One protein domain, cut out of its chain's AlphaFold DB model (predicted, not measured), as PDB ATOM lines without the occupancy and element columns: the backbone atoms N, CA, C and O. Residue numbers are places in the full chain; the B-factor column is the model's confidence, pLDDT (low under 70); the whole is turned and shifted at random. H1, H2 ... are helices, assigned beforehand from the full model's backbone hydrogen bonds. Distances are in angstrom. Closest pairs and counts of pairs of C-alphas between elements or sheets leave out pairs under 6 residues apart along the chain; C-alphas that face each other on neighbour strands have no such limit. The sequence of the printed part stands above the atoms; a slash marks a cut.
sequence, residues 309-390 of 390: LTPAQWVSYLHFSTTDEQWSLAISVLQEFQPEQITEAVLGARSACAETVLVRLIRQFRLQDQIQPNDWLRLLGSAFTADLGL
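This is residues 309 to 390 of the 390 residues of an uncharacterized protein of Pseudomonas sp. OV081 (UniProt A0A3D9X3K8). What does the model look like? A helix near the middle, H4, stands between a hairpin of two side-by-side helices, H1 and H2, toward one side and the longest helix, H5, which packs on H4 at a steep tilt on the other. H3 packs steeply on H1 near H1's first residues. What is it built of? The printed part has 82 residues, with five named helices in the order H1 to H5 and no named strand, and its class is all helix. How large is it? It is compact, with a radius of gyration of the C-alphas of 12.2 A and spans of 32 by 28 by 18 A.

How does the first hairpin stand to what follows? H1, residues 311 to 320, and H2, residues 324 to 334, form a helical hairpin: they touch, closest at the C-alphas of Leu 318 and Trp 327, 6.3 A apart, and run opposite ways at a shallow tilt of 8 degrees. H3, residues 339 to 348, touches H1 at a steep tilt of 50 degrees, the closest C-alphas being those of Ala 312 and Ala 345, 4.6 A apart. Where do the last two helices stand? H4, residues 355 to 364, forms a helical hairpin with H3 but they only just touch, with 3 pairs of C-alphas within 8 A, the closest being Val 346 and Leu 358 at 7.0 A. H5, residues 373 to 387, touches H4 at a steep tilt of 64 degrees, closest at the C-alphas of Thr 356 and Ala 383, 4.3 A apart. H5 is apart from H1, H2 and H3, and H2 is apart from H4. Do the helix backbones hold their pairs? Every O i to N i+4 pair is within hydrogen-bond range in H2, H3, H4 and H5, and 4 of 6 are in H1.

Where does the first helix begin? C-alpha 311 of H1 is at (33.594, 145.548, 135.088). How long are the helices? From first to last C-alpha, H1 is 14.9 A, H2 15.0 A, H3 13.8 A, H4 14.0 A and H5 20.8 A long. Where does the last one end? C-alpha 387 of H5 is at (24.604, 147.996, 158.574).

How far does it reach? The two C-alphas farthest apart are those of Gln 338 and Leu 390, at 36.1 A. Is it printed whole, and how long are its links? The printed part has no cut; the links H1 to H2 and H2 to H3 are tight, and H3 to H4 and H4 to H5 are short. Where is confidence low? The mean pLDDT of the printed part is 85.2, and residue 322, residues 350 to 352 and residue 390, the chain's last, are under 70.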
ATOM      1  N   LEU A 309      36.935 151.860 132.372       82.06
ATOM      2  CA  LEU A 309      37.171 150.890 133.438       82.06
ATOM      3  C   LEU A 309      36.526 149.556 133.053       82.06
ATOM      4  O   LEU A 309      35.434 149.516 132.483       82.06
ATOM      5  N   THR A 310      37.185 148.455 133.404       85.88
ATOM      6  CA  THR A 310      36.610 147.115 133.259       85.88
ATOM      7  C   THR A 310      35.500 146.882 134.292       85.88
ATOM      8  O   THR A 310      35.465 147.561 135.324       85.88
ATOM      9  N   PRO A 311      34.615 145.887 134.095       87.88
ATOM     10  CA  PRO A 311      33.594 145.548 135.088       87.88
ATOM     11  C   PRO A 311      34.167 145.287 136.489       87.88
ATOM     12  O   PRO A 311      33.633 145.784 137.477       87.88
ATOM     13  N   ALA A 312      35.300 144.585 136.592       84.44
ATOM     14  CA  ALA A 312      35.967 144.322 137.871       84.44
ATOM     15  C   ALA A 312      36.485 145.606 138.550       84.44
ATOM     16  O   ALA A 312      36.389 145.756 139.773       84.44
ATOM     17  N   GLN A 313      36.990 146.559 137.762       84.38
ATOM     18  CA  GLN A 313      37.413 147.866 138.262       84.38
ATOM     19  C   GLN A 313      36.211 148.700 138.716       84.38
ATOM     20  O   GLN A 313      36.285 149.313 139.775       84.38
ATOM     21  N   TRP A 314      35.080 148.668 138.003       86.25
ATOM     22  CA  TRP A 314      33.837 149.319 138.440       86.25
ATOM     23  C   TRP A 314      33.259 148.712 139.725       86.25
ATOM     24  O   TRP A 314      32.791 149.437 140.601       86.25
ATOM     25  N   VAL A 315      33.326 147.389 139.885       86.44
ATOM     26  CA  VAL A 315      32.930 146.730 141.142       86.44
ATOM     27  C   VAL A 315      33.842 147.158 142.295       86.44
ATOM     28  O   VAL A 315      33.355 147.448 143.386       86.44
ATOM     29  N   SER A 316      35.151 147.262 142.050       82.62
ATOM     30  CA  SER A 316      36.109 147.773 143.038       82.62
ATOM     31  C   SER A 316      35.883 149.260 143.337       82.62
ATOM     32  O   SER A 316      35.972 149.671 144.486       82.62
ATOM     33  N   TYR A 317      35.522 150.061 142.333       82.31
ATOM     34  CA  TYR A 317      35.178 151.479 142.473       82.31
ATOM     35  C   TYR A 317      34.006 151.673 143.443       82.31
ATOM     36  O   TYR A 317      34.065 152.518 144.334       82.31
ATOM     37  N   LEU A 318      32.962 150.846 143.324       83.94
ATOM     38  CA  LEU A 318      31.772 150.903 144.177       83.94
ATOM     39  C   LEU A 318      32.058 150.621 145.657       83.94
ATOM     40  O   LEU A 318      31.288 151.042 146.515       83.94
ATOM     41  N   HIS A 319      33.168 149.956 145.984       80.75
ATOM     42  CA  HIS A 319      33.595 149.809 147.376       80.75
ATOM     43  C   HIS A 319      33.908 151.162 148.037       80.75
ATOM     44  O   HIS A 319      33.680 151.330 149.232       80.75
ATOM     45  N   PHE A 320      34.392 152.124 147.253       76.81
ATOM     46  CA  PHE A 320      34.848 153.424 147.732       76.81
ATOM     47  C   PHE A 320      33.868 154.566 147.440       76.81
ATOM     48  O   PHE A 320      34.123 155.697 147.848       76.81
ATOM     49  N   SER A 321      32.758 154.310 146.743       76.69
ATOM     50  CA  SER A 321      31.768 155.353 146.473       76.69
ATOM     51  C   SER A 321      31.136 155.833 147.779       76.69
ATOM     52  O   SER A 321      30.585 155.033 148.538       76.69
ATOM     53  N   THR A 322      31.183 157.138 148.023       69.88
ATOM     54  CA  THR A 322      30.682 157.757 149.260       69.88
ATOM     55  C   THR A 322      29.295 158.373 149.094       69.88
ATOM     56  O   THR A 322      28.663 158.740 150.083       69.88
ATOM     57  N   THR A 323      28.801 158.468 147.855       78.62
ATOM     58  CA  THR A 323      27.515 159.091 147.519       78.62
ATOM     59  C   THR A 323      26.631 158.160 146.693       78.62
ATOM     60  O   THR A 323      27.113 157.381 145.866       78.62
ATOM     61  N   ASP A 324      25.313 158.278 146.868       81.38
ATOM     62  CA  ASP A 324      24.341 157.545 146.046       81.38
ATOM     63  C   ASP A 324      24.392 157.961 144.567       81.38
ATOM     64  O   ASP A 324      24.032 157.174 143.693       81.38
ATOM     65  N   GLU A 325      24.882 159.165 144.265       81.12
ATOM     66  CA  GLU A 325      25.097 159.650 142.897       81.12
ATOM     67  C   GLU A 325      26.216 158.865 142.201       81.12
ATOM     68  O   GLU A 325      26.006 158.325 141.113       81.12
ATOM     69  N   GLN A 326      27.376 158.719 142.854       78.94
ATOM     70  CA  GLN A 326      28.482 157.892 142.355       78.94
ATOM     71  C   GLN A 326      28.074 156.425 142.222       78.94
ATOM     72  O   GLN A 326      28.446 155.771 141.246       78.94
ATOM     73  N   TRP A 327      27.296 155.920 143.185       85.75
ATOM     74  CA  TRP A 327      26.757 154.566 143.130       85.75
ATOM     75  C   TRP A 327      25.859 154.385 141.905       85.75
ATOM     76  O   TRP A 327      26.062 153.474 141.106       85.75
ATOM     77  N   SER A 328      24.889 155.279 141.724       86.94
ATOM     78  CA  SER A 328      23.932 155.234 140.615       86.94
ATOM     79  C   SER A 328      24.626 155.287 139.254       86.94
ATOM     80  O   SER A 328      24.288 154.495 138.375       86.94
ATOM     81  N   LEU A 329      25.631 156.156 139.102       85.19
ATOM     82  CA  LEU A 329      26.423 156.268 137.876       85.19
ATOM     83  C   LEU A 329      27.198 154.977 137.569       85.19
ATOM     84  O   LEU A 329      27.156 154.467 136.453       85.19
ATOM     85  N   ALA A 330      27.912 154.428 138.550       85.44
ATOM     86  CA  ALA A 330      28.681 153.208 138.337       85.44
ATOM     87  C   ALA A 330      27.768 152.007 138.031       85.44
ATOM     88  O   ALA A 330      28.101 151.179 137.184       85.44
ATOM     89  N   ILE A 331      26.582 151.937 138.648       89.88
ATOM     90  CA  ILE A 331      25.579 150.919 138.315       89.88
ATOM     91  C   ILE A 331      25.051 151.093 136.889       89.88
ATOM     92  O   ILE A 331      24.939 150.087 136.189       89.88
ATOM     93  N   SER A 332      24.750 152.318 136.440       89.88
ATOM     94  CA  SER A 332      24.275 152.525 135.065       89.88
ATOM     95  C   SER A 332      25.318 152.090 134.041       89.88
ATOM     96  O   SER A 332      24.967 151.422 133.078       89.88
ATOM     97  N   VAL A 333      26.599 152.373 134.294       88.44
ATOM     98  CA  VAL A 333      27.696 151.923 133.424       88.44
ATOM     99  C   VAL A 333      27.845 150.400 133.460       88.44
ATOM    100  O   VAL A 333      27.961 149.767 132.417       88.44
ATOM    101  N   LEU A 334      27.785 149.776 134.641       89.31
ATOM    102  CA  LEU A 334      27.855 148.315 134.758       89.31
ATOM    103  C   LEU A 334      26.730 147.607 133.994       89.31
ATOM    104  O   LEU A 334      26.965 146.539 133.443       89.31
ATOM    105  N   GLN A 335      25.531 148.191 133.929       91.19
ATOM    106  CA  GLN A 335      24.392 147.629 133.195       91.19
ATOM    107  C   GLN A 335      24.578 147.608 131.670       91.19
ATOM    108  O   GLN A 335      23.854 146.882 130.992       91.19
ATOM    109  N   GLU A 336      25.532 148.371 131.132       91.06
ATOM    110  CA  GLU A 336      25.850 148.385 129.700       91.06
ATOM    111  C   GLU A 336      26.750 147.205 129.281       91.06
ATOM    112  O   GLU A 336      26.847 146.896 128.092       91.06
ATOM    113  N   PHE A 337      27.389 146.517 130.237       90.94
ATOM    114  CA  PHE A 337      28.245 145.356 129.968       90.94
ATOM    115  C   PHE A 337      27.452 144.057 129.777       90.94
ATOM    116  O   PHE A 337      26.279 143.940 130.134       90.94
ATOM    117  N   GLN A 338      28.117 143.038 129.222       91.81
ATOM    118  CA  GLN A 338      27.505 141.721 129.045       91.81
ATOM    119  C   GLN A 338      27.223 141.051 130.406       91.81
ATOM    120  O   GLN A 338      28.085 141.100 131.293       91.81
ATOM    121  N   PRO A 339      26.064 140.382 130.584       90.12
ATOM    122  CA  PRO A 339      25.686 139.749 131.852       90.12
ATOM    123  C   PRO A 339      26.734 138.783 132.412       90.12
ATOM    124  O   PRO A 339      26.945 138.731 133.626       90.12
ATOM    125  N   GLU A 340      27.417 138.039 131.546       91.00
ATOM    126  CA  GLU A 340      28.455 137.080 131.919       91.00
ATOM    127  C   GLU A 340      29.668 137.786 132.539       91.00
ATOM    128  O   GLU A 340      30.162 137.361 133.581       91.00
ATOM    129  N   GLN A 341      30.091 138.916 131.961       90.94
ATOM    130  CA  GLN A 341      31.213 139.717 132.464       90.94
ATOM    131  C   GLN A 341      30.894 140.345 133.824       90.94
ATOM    132  O   GLN A 341      31.746 140.390 134.710       90.94
ATOM    133  N   ILE A 342      29.657 140.820 134.003       89.94
ATOM    134  CA  ILE A 342      29.193 141.378 135.280       89.94
ATOM    135  C   ILE A 342      29.161 140.283 136.342       89.94
ATOM    136  O   ILE A 342      29.623 140.486 137.463       89.94
ATOM    137  N   THR A 343      28.631 139.113 135.985       90.75
ATOM    138  CA  THR A 343      28.561 137.953 136.874       90.75
ATOM    139  C   THR A 343      29.956 137.555 137.347       90.75
ATOM    140  O   THR A 343      30.186 137.449 138.552       90.75
ATOM    141  N   GLU A 344      30.900 137.397 136.419       90.75
ATOM    142  CA  GLU A 344      32.293 137.074 136.727       90.75
ATOM    143  C   GLU A 344      32.933 138.136 137.627       90.75
ATOM    144  O   GLU A 344      33.526 137.801 138.652       90.75
ATOM    145  N   ALA A 345      32.753 139.420 137.307       88.38
ATOM    146  CA  ALA A 345      33.312 140.517 138.086       88.38
ATOM    147  C   ALA A 345      32.752 140.579 139.516       88.38
ATOM    148  O   ALA A 345      33.518 140.704 140.471       88.38
ATOM    149  N   VAL A 346      31.431 140.469 139.689       88.81
ATOM    150  CA  VAL A 346      30.784 140.538 141.010       88.81
ATOM    151  C   VAL A 346      31.151 139.317 141.854       88.81
ATOM    152  O   VAL A 346      31.521 139.465 143.017       88.81
ATOM    153  N   LEU A 347      31.089 138.109 141.289       86.19
ATOM    154  CA  LEU A 347      31.389 136.885 142.037       86.19
ATOM    155  C   LEU A 347      32.892 136.716 142.305       86.19
ATOM    156  O   LEU A 347      33.267 136.221 143.371       86.19
ATOM    157  N   GLY A 348      33.748 137.175 141.389       81.81
ATOM    158  CA  GLY A 348      35.201 137.225 141.556       81.81
ATOM    159  C   GLY A 348      35.661 138.266 142.583       81.81
ATOM    160  O   GLY A 348      36.687 138.079 143.234       81.81
ATOM    161  N   ALA A 349      34.869 139.316 142.823       74.88
ATOM    162  CA  ALA A 349      35.179 140.385 143.773       74.88
ATOM    163  C   ALA A 349      34.939 140.030 145.254       74.88
ATOM    164  O   ALA A 349      35.009 140.907 146.117       74.88
ATOM    165  N   ARG A 350      34.680 138.756 145.584       68.19
ATOM    166  CA  ARG A 350      34.436 138.288 146.964       68.19
ATOM    167  C   ARG A 350      35.535 138.658 147.945       68.19
ATOM    168  O   ARG A 350      35.238 138.954 149.096       68.19
ATOM    169  N   SER A 351      36.787 138.619 147.502       64.25
ATOM    170  CA  SER A 351      37.880 139.170 148.287       64.25
ATOM    171  C   SER A 351      37.869 140.684 148.150       64.25
ATOM    172  O   SER A 351      37.903 141.330 149.179       64.25
ATOM    173  N   ALA A 352      37.820 141.234 146.919       61.50
ATOM    174  CA  ALA A 352      37.987 142.639 146.476       61.50
ATOM    175  C   ALA A 352      37.044 143.703 147.074       61.50
ATOM    176  O   ALA A 352      37.348 144.890 146.993       61.50
ATOM    177  N   CYS A 353      35.931 143.324 147.688       72.81
ATOM    178  CA  CYS A 353      34.871 144.272 148.016       72.81
ATOM    179  C   CYS A 353      34.300 144.044 149.420       72.81
ATOM    180  O   CYS A 353      34.225 142.905 149.878       72.81
ATOM    181  N   ALA A 354      33.877 145.115 150.102       75.94
ATOM    182  CA  ALA A 354      33.135 144.983 151.358       75.94
ATOM    183  C   ALA A 354      31.871 144.134 151.154       75.94
ATOM    184  O   ALA A 354      31.158 144.279 150.158       75.94
ATOM    185  N   GLU A 355      31.562 143.272 152.123       83.19
ATOM    186  CA  GLU A 355      30.462 142.311 151.984       83.19
ATOM    187  C   GLU A 355      29.090 143.004 151.846       83.19
ATOM    188  O   GLU A 355      28.226 142.498 151.133       83.19
ATOM    189  N   THR A 356      28.908 144.207 152.408       84.25
ATOM    190  CA  THR A 356      27.715 145.060 152.210       84.25
ATOM    191  C   THR A 356      27.519 145.473 150.750       84.25
ATOM    192  O   THR A 356      26.443 145.292 150.175       84.25
ATOM    193  N   VAL A 357      28.579 145.988 150.130       86.06
ATOM    194  CA  VAL A 357      28.616 146.420 148.726       86.06
ATOM    195  C   VAL A 357      28.373 145.219 147.814       86.06
ATOM    196  O   VAL A 357      27.533 145.282 146.914       86.06
ATOM    197  N   LEU A 358      29.022 144.089 148.102       87.31
ATOM    198  CA  LEU A 358      28.849 142.848 147.356       87.31
ATOM    199  C   LEU A 358      27.409 142.315 147.426       87.31
ATOM    200  O   LEU A 358      26.833 141.961 146.398       87.31
ATOM    201  N   VAL A 359      26.787 142.301 148.611       89.62
ATOM    202  CA  VAL A 359      25.375 141.907 148.779       89.62
ATOM    203  C   VAL A 359      24.445 142.830 147.994       89.62
ATOM    204  O   VAL A 359      23.512 142.343 147.343       89.62
ATOM    205  N   ARG A 360      24.691 144.147 148.016       90.00
ATOM    206  CA  ARG A 360      23.916 145.126 147.237       90.00
ATOM    207  C   ARG A 360      24.022 144.834 145.738       90.00
ATOM    208  O   ARG A 360      22.995 144.812 145.062       90.00
ATOM    209  N   LEU A 361      25.219 144.519 145.239       90.50
ATOM    210  CA  LEU A 361      25.453 144.159 143.837       90.50
ATOM    211  C   LEU A 361      24.788 142.841 143.438       90.50
ATOM    212  O   LEU A 361      24.080 142.795 142.434       90.50
ATOM    213  N   ILE A 362      24.937 141.790 144.245       90.88
ATOM    214  CA  ILE A 362      24.299 140.488 143.997       90.88
ATOM    215  C   ILE A 362      22.780 140.641 143.897       90.88
ATOM    216  O   ILE A 362      22.155 140.049 143.016       90.88
ATOM    217  N   ARG A 363      22.173 141.456 144.769       90.12
ATOM    218  CA  ARG A 363      20.735 141.751 144.707       90.12
ATOM    219  C   ARG A 363      20.365 142.539 143.455       90.12
ATOM    220  O   ARG A 363      19.394 142.176 142.795       90.12
ATOM    221  N   GLN A 364      21.137 143.575 143.126       91.44
ATOM    222  CA  GLN A 364      20.900 144.441 141.970       91.44
ATOM    223  C   GLN A 364      20.926 143.662 140.649       91.44
ATOM    224  O   GLN A 364      20.038 143.834 139.816       91.44
ATOM    225  N   PHE A 365      21.908 142.775 140.481       90.94
ATOM    226  CA  PHE A 365      22.095 141.972 139.268       90.94
ATOM    227  C   PHE A 365      21.420 140.593 139.326       90.94
ATOM    228  O   PHE A 365      21.549 139.812 138.389       90.94
ATOM    229  N   ARG A 366      20.664 140.301 140.394       91.25
ATOM    230  CA  ARG A 366      19.916 139.044 140.592       91.25
ATOM    231  C   ARG A 366      20.790 137.785 140.488       91.25
ATOM    232  O   ARG A 366      20.440 136.822 139.814       91.25
ATOM    233  N   LEU A 367      21.941 137.801 141.158       91.50
ATOM    234  CA  LEU A 367      22.945 136.730 141.097       91.50
ATOM    235  C   LEU A 367      22.837 135.715 142.250       91.50
ATOM    236  O   LEU A 367      23.742 134.906 142.439       91.50
ATOM    237  N   GLN A 368      21.762 135.752 143.049       91.31
ATOM    238  CA  GLN A 368      21.630 134.930 144.261       91.31
ATOM    239  C   GLN A 368      21.692 133.429 143.963       91.31
ATOM    240  O   GLN A 368      22.351 132.691 144.690       91.31
ATOM    241  N   ASP A 369      21.056 132.994 142.875       89.31
ATOM    242  CA  ASP A 369      20.964 131.576 142.501       89.31
ATOM    243  C   ASP A 369      22.315 130.982 142.065       89.31
ATOM    244  O   ASP A 369      22.471 129.767 141.985       89.31
ATOM    245  N   GLN A 370      23.311 131.836 141.810       88.62
ATOM    246  CA  GLN A 370      24.668 131.432 141.441       88.62
ATOM    247  C   GLN A 370      25.592 131.258 142.657       88.62
ATOM    248  O   GLN A 370      26.773 130.945 142.510       88.62
ATOM    249  N   ILE A 371      25.077 131.472 143.870       87.81
ATOM    250  CA  ILE A 371      25.839 131.418 145.116       87.81
ATOM    251  C   ILE A 371      25.335 130.264 145.981       87.81
ATOM    252  O   ILE A 371      24.136 130.050 146.140       87.81
ATOM    253  N   GLN A 372      26.267 129.533 146.600       90.06
ATOM    254  CA  GLN A 372      25.919 128.488 147.559       90.06
ATOM    255  C   GLN A 372      25.102 129.067 148.731       90.06
ATOM    256  O   GLN A 372      25.498 130.095 149.285       90.06
ATOM    257  N   PRO A 373      24.013 128.409 149.179       91.19
ATOM    258  CA  PRO A 373      23.136 128.949 150.222       91.19
ATOM    259  C   PRO A 373      23.863 129.365 151.509       91.19
ATOM    260  O   PRO A 373      23.565 130.414 152.079       91.19
ATOM    261  N   ASN A 374      24.858 128.584 151.938       92.25
ATOM    262  CA  ASN A 374      25.650 128.885 153.133       92.25
ATOM    263  C   ASN A 374      26.520 130.138 152.956       92.25
ATOM    264  O   ASN A 374      26.630 130.947 153.877       92.25
ATOM    265  N   ASP A 375      27.101 130.329 151.769       87.81
ATOM    266  CA  ASP A 375      27.883 131.528 151.458       87.81
ATOM    267  C   ASP A 375      26.991 132.763 151.414       87.81
ATOM    268  O   ASP A 375      27.376 133.823 151.902       87.81
ATOM    269  N   TRP A 376      25.790 132.626 150.848       90.50
ATOM    270  CA  TRP A 376      24.825 133.714 150.801       90.50
ATOM    271  C   TRP A 376      24.371 134.120 152.202       90.50
ATOM    272  O   TRP A 376      24.355 135.306 152.518       90.50
ATOM    273  N   LEU A 377      24.084 133.146 153.074       90.94
ATOM    274  CA  LEU A 377      23.754 133.398 154.476       90.94
ATOM    275  C   LEU A 377      24.890 134.135 155.199       90.94
ATOM    276  O   LEU A 377      24.633 135.097 155.919       90.94
ATOM    277  N   ARG A 378      26.142 133.711 154.978       90.25
ATOM    278  CA  ARG A 378      27.331 134.354 155.551       90.25
ATOM    279  C   ARG A 378      27.444 135.812 155.102       90.25
ATOM    280  O   ARG A 378      27.561 136.690 155.945       90.25
ATOM    281  N   LEU A 379      27.336 136.067 153.796       88.62
ATOM    282  CA  LEU A 379      27.388 137.417 153.225       88.62
ATOM    283  C   LEU A 379      26.264 138.314 153.762       88.62
ATOM    284  O   LEU A 379      26.513 139.455 154.138       88.62
ATOM    285  N   LEU A 380      25.037 137.792 153.838       90.19
ATOM    286  CA  LEU A 380      23.894 138.505 154.410       90.19
ATOM    287  C   LEU A 380      24.102 138.833 155.891       90.19
ATOM    288  O   LEU A 380      23.792 139.946 156.308       90.19
ATOM    289  N   GLY A 381      24.617 137.882 156.674       90.62
ATOM    290  CA  GLY A 381      24.900 138.077 158.096       90.62
ATOM    291  C   GLY A 381      25.951 139.159 158.330       90.62
ATOM    292  O   GLY A 381      25.753 140.040 159.168       90.62
ATOM    293  N   SER A 382      27.029 139.151 157.548       85.62
ATOM    294  CA  SER A 382      28.052 140.191 157.621       85.62
ATOM    295  C   SER A 382      27.537 141.559 157.190       85.62
ATOM    296  O   SER A 382      27.796 142.545 157.874       85.62
ATOM    297  N   ALA A 383      26.776 141.628 156.092       85.25
ATOM    298  CA  ALA A 383      26.193 142.882 155.628       85.25
ATOM    299  C   ALA A 383      25.236 143.473 156.674       85.25
ATOM    300  O   ALA A 383      25.337 144.647 157.003       85.25
ATOM    301  N   PHE A 384      24.379 142.638 157.268       87.94
ATOM    302  CA  PHE A 384      23.486 143.042 158.352       87.94
ATOM    303  C   PHE A 384      24.245 143.562 159.583       87.94
ATOM    304  O   PHE A 384      23.847 144.556 160.179       87.94
ATOM    305  N   THR A 385      25.343 142.904 159.956       86.31
ATOM    306  CA  THR A 385      26.179 143.317 161.096       86.31
ATOM    307  C   THR A 385      26.817 144.684 160.833       86.31
ATOM    308  O   THR A 385      26.725 145.578 161.673       86.31
ATOM    309  N   ALA A 386      27.368 144.883 159.635       79.19
ATOM    310  CA  ALA A 386      27.954 146.154 159.224       79.19
ATOM    311  C   ALA A 386      26.916 147.290 159.131       79.19
ATOM    312  O   ALA A 386      27.198 148.399 159.578       79.19
ATOM    313  N   ASP A 387      25.706 147.018 158.627       78.38
ATOM    314  CA  ASP A 387      24.604 147.996 158.574       78.38
ATOM    315  C   ASP A 387      24.176 148.468 159.979       78.38
ATOM    316  O   ASP A 387      23.690 149.587 160.145       78.38
ATOM    317  N   LEU A 388      24.380 147.635 161.006       81.56
ATOM    318  CA  LEU A 388      24.153 147.978 162.412       81.56
ATOM    319  C   LEU A 388      25.350 148.682 163.078       81.56
ATOM    320  O   LEU A 388      25.240 149.083 164.238       81.56
ATOM    321  N   GLY A 389      26.471 148.844 162.369       74.38
ATOM    322  CA  GLY A 389      27.705 149.437 162.889       74.38
ATOM    323  C   GLY A 389      28.430 148.575 163.927       74.38
ATOM    324  O   GLY A 389      29.103 149.130 164.798       74.38
ATOM    325  N   LEU A 390      28.241 147.250 163.873       65.31
ATOM    326  CA  LEU A 390      28.786 146.271 164.823       65.31
ATOM    327  C   LEU A 390      30.154 145.716 164.418       65.31
ATOM    328  O   LEU A 390      30.385 145.517 163.202       65.31
TER     329      LEU A 390